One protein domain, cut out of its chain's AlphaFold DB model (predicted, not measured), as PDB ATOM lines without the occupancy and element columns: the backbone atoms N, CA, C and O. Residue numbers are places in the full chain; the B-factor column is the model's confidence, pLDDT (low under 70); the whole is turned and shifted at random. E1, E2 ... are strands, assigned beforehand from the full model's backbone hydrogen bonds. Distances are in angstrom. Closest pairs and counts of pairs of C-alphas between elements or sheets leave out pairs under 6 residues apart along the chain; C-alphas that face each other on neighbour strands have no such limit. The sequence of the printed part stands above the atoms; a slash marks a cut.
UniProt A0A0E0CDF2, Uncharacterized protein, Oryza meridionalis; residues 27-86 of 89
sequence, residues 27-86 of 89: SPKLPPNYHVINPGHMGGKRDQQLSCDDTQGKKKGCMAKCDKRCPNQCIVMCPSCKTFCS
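What this domain is: This is residues 27 to 86 of the 89 residues of an uncharacterized protein of Oryza meridionalis (UniProt A0A0E0CDF2). A small sandwich: the three-stranded sheet of E1, E4 and E5 lies partly face to face with the longer hairpin E2-E3, and residues 27 to 31 lead away from both. The 60 printed residues hold five named strands, E1 to E5, and no named helix; both sheets are antiparallel. The class is all strand, with under half of the residues in strands. It is compact, radius of gyration of the C-alphas 11.3 A, spanning 34 by 22 by 16 A.

How they stand to each other: Look first at E4, residues 74 to 77, the inner strand between E1, residues 34 to 37, and E5, residues 82 to 85. Within hydrogen-bond range are N 35 and O 76, 2.9 A, and, in the hairpin E4 and E5, N 75 and O 84, 2.8 A. In the hairpin of E2, residues 47 to 53, and E3, residues 59 to 65, find N 50 and O 62, 2.8 A. The closest C-alphas of E3 and E5, Ala 64 and Thr 83, are 6.6 A apart.

Where its parts are: Find C-alpha 34 at (15.511, 26.919, 5.702), where E1 begins; E5 ends at C-alpha 85, (13.797, 29.125, -6.815). E2 measures 18.6 A, E3 18.3 A.

The domain as a whole: The farthest C-alphas, Met 42 and Gln 56, are 35.3 A apart. The printed part has no cut and no long link; pLDDT is under 70 at residues 27 to 32 and 40 to 43.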
ATOM      1  N   SER A  27      17.044  12.370   5.430       56.56
ATOM      2  CA  SER A  27      16.701  13.607   4.739       56.56
ATOM      3  C   SER A  27      17.783  14.579   5.176       56.56
ATOM      4  O   SER A  27      17.932  14.720   6.398       56.56
ATOM      5  N   PRO A  28      18.621  15.108   4.258       50.88
ATOM      6  CA  PRO A  28      19.725  15.959   4.659       50.88
ATOM      7  C   PRO A  28      19.132  16.960   5.638       50.88
ATOM      8  O   PRO A  28      18.098  17.558   5.343       50.88
ATOM      9  N   LYS A  29      19.656  17.005   6.868       51.53
ATOM     10  CA  LYS A  29      19.178  17.951   7.875       51.53
ATOM     11  C   LYS A  29      19.612  19.312   7.366       51.53
ATOM     12  O   LYS A  29      20.707  19.777   7.663       51.53
ATOM     13  N   LEU A  30      18.778  19.874   6.497       54.69
ATOM     14  CA  LEU A  30      18.851  21.245   6.059       54.69
ATOM     15  C   LEU A  30      18.962  22.076   7.345       54.69
ATOM     16  O   LEU A  30      18.168  21.842   8.264       54.69
ATOM     17  N   PRO A  31      19.968  22.961   7.476       59.88
ATOM     18  CA  PRO A  31      20.040  23.916   8.564       59.88
ATOM     19  C   PRO A  31      18.653  24.455   8.937       59.88
ATOM     20  O   PRO A  31      17.878  24.780   8.038       59.88
ATOM     21  N   PRO A  32      18.337  24.580  10.239       63.09
ATOM     22  CA  PRO A  32      16.986  24.902  10.723       63.09
ATOM     23  C   PRO A  32      16.424  26.215  10.155       63.09
ATOM     24  O   PRO A  32      15.223  26.458  10.185       63.09
ATOM     25  N   ASN A  33      17.294  27.048   9.583       75.56
ATOM     26  CA  ASN A  33      16.954  28.324   8.980       75.56
ATOM     27  C   ASN A  33      16.431  28.223   7.537       75.56
ATOM     28  O   ASN A  33      16.232  29.263   6.908       75.56
ATOM     29  N   TYR A  34      16.204  27.027   6.982       79.06
ATOM     30  CA  TYR A  34      15.511  26.919   5.702       79.06
ATOM     31  C   TYR A  34      14.670  25.658   5.523       79.06
ATOM     32  O   TYR A  34      14.971  24.582   6.033       79.06
ATOM     33  N   HIS A  35      13.625  25.799   4.712       83.94
ATOM     34  CA  HIS A  35      12.782  24.703   4.255       83.94
ATOM     35  C   HIS A  35      12.829  24.585   2.744       83.94
ATOM     36  O   HIS A  35      12.970  25.566   2.020       83.94
ATOM     37  N   VAL A  36      12.646  23.369   2.259       85.94
ATOM     38  CA  VAL A  36      12.541  23.073   0.838       85.94
ATOM     39  C   VAL A  36      11.110  22.665   0.521       85.94
ATOM     40  O   VAL A  36      10.545  21.803   1.191       85.94
ATOM     41  N   ILE A  37      10.541  23.261  -0.523       86.50
ATOM     42  CA  ILE A  37       9.253  22.871  -1.094       86.50
ATOM     43  C   ILE A  37       9.508  22.352  -2.511       86.50
ATOM     44  O   ILE A  37      10.089  23.045  -3.345       86.50
ATOM     45  N   ASN A  38       9.050  21.129  -2.781       85.44
ATOM     46  CA  ASN A  38       9.220  20.435  -4.058       85.44
ATOM     47  C   ASN A  38       7.857  20.255  -4.743       85.44
ATOM     48  O   ASN A  38       7.248  19.192  -4.610       85.44
ATOM     49  N   PRO A  39       7.331  21.268  -5.452       75.62
ATOM     50  CA  PRO A  39       6.034  21.154  -6.113       75.62
ATOM     51  C   PRO A  39       6.068  20.259  -7.359       75.62
ATOM     52  O   PRO A  39       5.028  19.751  -7.772       75.62
ATOM     53  N   GLY A  40       7.247  20.058  -7.963       67.00
ATOM     54  CA  GLY A  40       7.402  19.262  -9.185       67.00
ATOM     55  C   GLY A  40       7.247  17.752  -8.978       67.00
ATOM     56  O   GLY A  40       6.935  17.035  -9.924       67.00
ATOM     57  N   HIS A  41       7.404  17.252  -7.750       64.56
ATOM     58  CA  HIS A  41       7.216  15.834  -7.447       64.56
ATOM     59  C   HIS A  41       5.745  15.565  -7.086       64.56
ATOM     60  O   HIS A  41       5.233  16.100  -6.106       64.56
ATOM     61  N   MET A  42       5.058  14.747  -7.896       62.00
ATOM     62  CA  MET A  42       3.677  14.270  -7.675       62.00
ATOM     63  C   MET A  42       2.605  15.357  -7.438       62.00
ATOM     64  O   MET A  42       1.664  15.147  -6.678       62.00
ATOM     65  N   GLY A  43       2.715  16.531  -8.070       63.38
ATOM     66  CA  GLY A  43       1.700  17.583  -7.904       63.38
ATOM     67  C   GLY A  43       1.677  18.186  -6.495       63.38
ATOM     68  O   GLY A  43       0.621  18.583  -5.997       63.38
ATOM     69  N   GLY A  44       2.839  18.247  -5.839       70.44
ATOM     70  CA  GLY A  44       2.997  18.852  -4.525       70.44
ATOM     71  C   GLY A  44       2.498  20.302  -4.467       70.44
ATOM     72  O   GLY A  44       2.658  21.097  -5.396       70.44
ATOM     73  N   LYS A  45       1.904  20.668  -3.329       78.81
ATOM     74  CA  LYS A  45       1.420  22.027  -3.053       78.81
ATOM     75  C   LYS A  45       2.584  23.033  -3.072       78.81
ATOM     76  O   LYS A  45       3.547  22.889  -2.321       78.81
ATOM     77  N   ARG A  46       2.493  24.035  -3.958       83.94
ATOM     78  CA  ARG A  46       3.459  25.148  -4.085       83.94
ATOM     79  C   ARG A  46       3.406  26.092  -2.892       83.94
ATOM     80  O   ARG A  46       4.446  26.526  -2.410       83.94
ATOM     81  N   ASP A  47       2.194  26.374  -2.438       86.31
ATOM     82  CA  ASP A  47       1.946  27.202  -1.271       86.31
ATOM     83  C   ASP A  47       1.762  26.284  -0.067       86.31
ATOM     84  O   ASP A  47       0.932  25.370  -0.088       86.31
ATOM     85  N   GLN A  48       2.571  26.483   0.968       85.31
ATOM     86  CA  GLN A  48       2.528  25.665   2.174       85.31
ATOM     87  C   GLN A  48       2.681  26.541   3.409       85.31
ATOM     88  O   GLN A  48       3.526  27.436   3.460       85.31
ATOM     89  N   GLN A  49       1.875  26.248   4.428       87.81
ATOM     90  CA  GLN A  49       2.091  26.803   5.751       87.81
ATOM     91  C   GLN A  49       3.199  26.007   6.437       87.81
ATOM     92  O   GLN A  49       3.062  24.813   6.692       87.81
ATOM     93  N   LEU A  50       4.306  26.685   6.707       86.50
ATOM     94  CA  LEU A  50       5.476  26.145   7.379       86.50
ATOM     95  C   LEU A  50       5.614  26.764   8.768       86.50
ATOM     96  O   LEU A  50       5.089  27.843   9.048       86.50
ATOM     97  N   SER A  51       6.350  26.081   9.635       85.62
ATOM     98  CA  SER A  51       6.735  26.596  10.943       85.62
ATOM     99  C   SER A  51       8.242  26.824  10.934       85.62
ATOM    100  O   SER A  51       8.994  25.864  10.828       85.62
ATOM    101  N   CYS A  52       8.649  28.090  10.994       83.12
ATOM    102  CA  CYS A  52      10.043  28.520  11.070       83.12
ATOM    103  C   CYS A  52      10.377  28.895  12.513       83.12
ATOM    104  O   CYS A  52       9.574  29.577  13.149       83.12
ATOM    105  N   ASP A  53      11.565  28.561  13.001       83.81
ATOM    106  CA  ASP A  53      12.067  29.147  14.243       83.81
ATOM    107  C   ASP A  53      12.534  30.597  13.998       83.81
ATOM    108  O   ASP A  53      13.126  30.914  12.961       83.81
ATOM    109  N   ASP A  54      12.213  31.503  14.923       77.06
ATOM    110  CA  ASP A  54      12.729  32.871  14.938       77.06
ATOM    111  C   ASP A  54      14.135  32.954  15.556       77.06
ATOM    112  O   ASP A  54      14.710  31.961  15.999       77.06
ATOM    113  N   THR A  55      14.715  34.157  15.605       78.69
ATOM    114  CA  THR A  55      16.048  34.369  16.199       78.69
ATOM    115  C   THR A  55      16.107  34.059  17.700       78.69
ATOM    116  O   THR A  55      17.195  34.027  18.264       78.69
ATOM    117  N   GLN A  56      14.960  33.866  18.358       80.62
ATOM    118  CA  GLN A  56      14.819  33.475  19.761       80.62
ATOM    119  C   GLN A  56      14.431  31.990  19.914       80.62
ATOM    120  O   GLN A  56      14.158  31.548  21.029       80.62
ATOM    121  N   GLY A  57      14.388  31.216  18.820       75.75
ATOM    122  CA  GLY A  57      13.994  29.806  18.822       75.75
ATOM    123  C   GLY A  57      12.490  29.572  18.992       75.75
ATOM    124  O   GLY A  57      12.080  28.464  19.338       75.75
ATOM    125  N   LYS A  58      11.647  30.595  18.796       81.56
ATOM    126  CA  LYS A  58      10.188  30.445  18.836       81.56
ATOM    127  C   LYS A  58       9.652  30.104  17.456       81.56
ATOM    128  O   LYS A  58       9.968  30.761  16.467       81.56
ATOM    129  N   LYS A  59       8.745  29.132  17.409       81.62
ATOM    130  CA  LYS A  59       8.055  28.735  16.181       81.62
ATOM    131  C   LYS A  59       7.082  29.814  15.719       81.62
ATOM    132  O   LYS A  59       6.084  30.090  16.381       81.62
ATOM    133  N   LYS A  60       7.328  30.372  14.540       82.50
ATOM    134  CA  LYS A  60       6.451  31.311  13.843       82.50
ATOM    135  C   LYS A  60       5.888  30.668  12.579       82.50
ATOM    136  O   LYS A  60       6.603  30.023  11.812       82.50
ATOM    137  N   GLY A  61       4.592  30.869  12.344       83.88
ATOM    138  CA  GLY A  61       3.962  30.490  11.083       83.88
ATOM    139  C   GLY A  61       4.522  31.311   9.917       83.88
ATOM    140  O   GLY A  61       4.560  32.540   9.976       83.88
ATOM    141  N   CYS A  62       4.934  30.631   8.854       85.31
ATOM    142  CA  CYS A  62       5.383  31.201   7.591       85.31
ATOM    143  C   CYS A  62       4.486  30.670   6.472       85.31
ATOM    144  O   CYS A  62       4.402  29.464   6.255       85.31
ATOM    145  N   MET A  63       3.797  31.564   5.761       88.56
ATOM    146  CA  MET A  63       3.048  31.190   4.563       88.56
ATOM    147  C   MET A  63       3.987  31.262   3.362       88.56
ATOM    148  O   MET A  63       4.126  32.309   2.728       88.56
ATOM    149  N   ALA A  64       4.671  30.156   3.085       87.62
ATOM    150  CA  ALA A  64       5.597  30.080   1.973       87.62
ATOM    151  C   ALA A  64       4.826  30.005   0.657       87.62
ATOM    152  O   ALA A  64       3.970  29.137   0.482       87.62
ATOM    153  N   LYS A  65       5.156  30.911  -0.265       88.00
ATOM    154  CA  LYS A  65       4.625  30.925  -1.628       88.00
ATOM    155  C   LYS A  65       5.741  30.661  -2.617       88.00
ATOM    156  O   LYS A  65       6.690  31.443  -2.702       88.00
ATOM    157  N   CYS A  66       5.630  29.576  -3.363       87.50
ATOM    158  CA  CYS A  66       6.589  29.259  -4.407       87.50
ATOM    159  C   CYS A  66       6.094  29.755  -5.753       87.50
ATOM    160  O   CYS A  66       5.055  29.313  -6.246       87.50
ATOM    161  N   ASP A  67       6.862  30.665  -6.353       85.94
ATOM    162  CA  ASP A  67       6.535  31.209  -7.664       85.94
ATOM    163  C   ASP A  67       6.403  30.073  -8.693       85.94
ATOM    164  O   ASP A  67       7.176  29.109  -8.704       85.94
ATOM    165  N   LYS A  68       5.412  30.184  -9.580       84.19
ATOM    166  CA  LYS A  68       5.175  29.212 -10.655       84.19
ATOM    167  C   LYS A  68       6.359  29.118 -11.623       84.19
ATOM    168  O   LYS A  68       6.515  28.092 -12.277       84.19
ATOM    169  N   ARG A  69       7.206  30.153 -11.681       83.88
ATOM    170  CA  ARG A  69       8.484  30.177 -12.406       83.88
ATOM    171  C   ARG A  69       9.506  29.183 -11.846       83.88
ATOM    172  O   ARG A  69      10.460  28.875 -12.553       83.88
ATOM    173  N   CYS A  70       9.336  28.685 -10.616       83.62
ATOM    174  CA  CYS A  70      10.152  27.604 -10.070       83.62
ATOM    175  C   CYS A  70       9.580  26.245 -10.541       83.62
ATOM    176  O   CYS A  70       8.480  25.860 -10.114       83.62
ATOM    177  N   PRO A  71      10.281  25.508 -11.425       76.56
ATOM    178  CA  PRO A  71       9.724  24.307 -12.048       76.56
ATOM    179  C   PRO A  71       9.681  23.112 -11.088       76.56
ATOM    180  O   PRO A  71       8.659  22.436 -11.010       76.56
ATOM    181  N   ASN A  72      10.747  22.898 -10.309       80.06
ATOM    182  CA  ASN A  72      10.936  21.661  -9.540       80.06
ATOM    183  C   ASN A  72      10.918  21.884  -8.027       80.06
ATOM    184  O   ASN A  72      10.279  21.119  -7.302       80.06
ATOM    185  N   GLN A  73      11.600  22.937  -7.567       85.12
ATOM    186  CA  GLN A  73      11.857  23.202  -6.156       85.12
ATOM    187  C   GLN A  73      12.017  24.703  -5.880       85.12
ATOM    188  O   GLN A  73      12.423  25.497  -6.733       85.12
ATOM    189  N   CYS A  74      11.686  25.081  -4.654       87.94
ATOM    190  CA  CYS A  74      11.898  26.394  -4.067       87.94
ATOM    191  C   CYS A  74      12.382  26.233  -2.618       87.94
ATOM    192  O   CYS A  74      12.042  25.270  -1.928       87.94
ATOM    193  N   ILE A  75      13.180  27.190  -2.157       88.44
ATOM    194  CA  ILE A  75      13.743  27.241  -0.810       88.44
ATOM    195  C   ILE A  75      13.100  28.404  -0.062       88.44
ATOM    196  O   ILE A  75      13.020  29.512  -0.587       88.44
ATOM    197  N   VAL A  76      12.663  28.155   1.164       89.25
ATOM    198  CA  VAL A  76      12.101  29.129   2.095       89.25
ATOM    199  C   VAL A  76      13.154  29.439   3.144       89.25
ATOM    200  O   VAL A  76      13.572  28.545   3.869       89.25
ATOM    201  N   MET A  77      13.572  30.694   3.239       87.75
ATOM    202  CA  MET A  77      14.531  31.168   4.231       87.75
ATOM    203  C   MET A  77      13.795  31.664   5.476       87.75
ATOM    204  O   MET A  77      13.029  32.633   5.419       87.75
ATOM    205  N   CYS A  78      14.043  31.008   6.604       85.94
ATOM    206  CA  CYS A  78      13.578  31.406   7.926       85.94
ATOM    207  C   CYS A  78      14.595  32.362   8.584       85.94
ATOM    208  O   CYS A  78      15.789  32.276   8.300       85.94
ATOM    209  N   PRO A  79      14.155  33.288   9.458       84.06
ATOM    210  CA  PRO A  79      12.768  33.564   9.850       84.06
ATOM    211  C   PRO A  79      12.041  34.553   8.926       84.06
ATOM    212  O   PRO A  79      10.867  34.853   9.134       84.06
ATOM    213  N   SER A  80      12.718  35.083   7.903       83.12
ATOM    214  CA  SER A  80      12.163  36.109   7.011       83.12
ATOM    215  C   SER A  80      11.046  35.612   6.084       83.12
ATOM    216  O   SER A  80      10.426  36.429   5.412       83.12
ATOM    217  N   CYS A  81      10.797  34.299   6.026       85.44
ATOM    218  CA  CYS A  81       9.788  33.660   5.178       85.44
ATOM    219  C   CYS A  81       9.958  33.989   3.677       85.44
ATOM    220  O   CYS A  81       8.997  33.998   2.908       85.44
ATOM    221  N   LYS A  82      11.194  34.279   3.244       86.94
ATOM    222  CA  LYS A  82      11.496  34.613   1.845       86.94
ATOM    223  C   LYS A  82      11.654  33.343   1.029       86.94
ATOM    224  O   LYS A  82      12.347  32.430   1.464       86.94
ATOM    225  N   THR A  83      11.061  33.301  -0.158       87.38
ATOM    226  CA  THR A  83      11.134  32.143  -1.051       87.38
ATOM    227  C   THR A  83      12.022  32.424  -2.263       87.38
ATOM    228  O   THR A  83      12.009  33.518  -2.821       87.38
ATOM    229  N   PHE A  84      12.809  31.430  -2.672       87.31
ATOM    230  CA  PHE A  84      13.722  31.499  -3.815       87.31
ATOM    231  C   PHE A  84      13.589  30.234  -4.661       87.31
ATOM    232  O   PHE A  84      13.420  29.149  -4.110       87.31
ATOM    233  N   CYS A  85      13.692  30.330  -5.989       87.38
ATOM    234  CA  CYS A  85      13.797  29.125  -6.815       87.38
ATOM    235  C   CYS A  85      15.177  28.493  -6.612       87.38
ATOM    236  O   CYS A  85      16.183  29.172  -6.826       87.38
ATOM    237  N   SER A  86      15.248  27.205  -6.274       77.25
ATOM    238  CA  SER A  86      16.508  26.484  -6.434       77.25
ATOM    239  C   SER A  86      16.647  26.134  -7.912       77.25
ATOM    240  O   SER A  86      15.822  25.438  -8.509       77.25
TER     241      SER A  86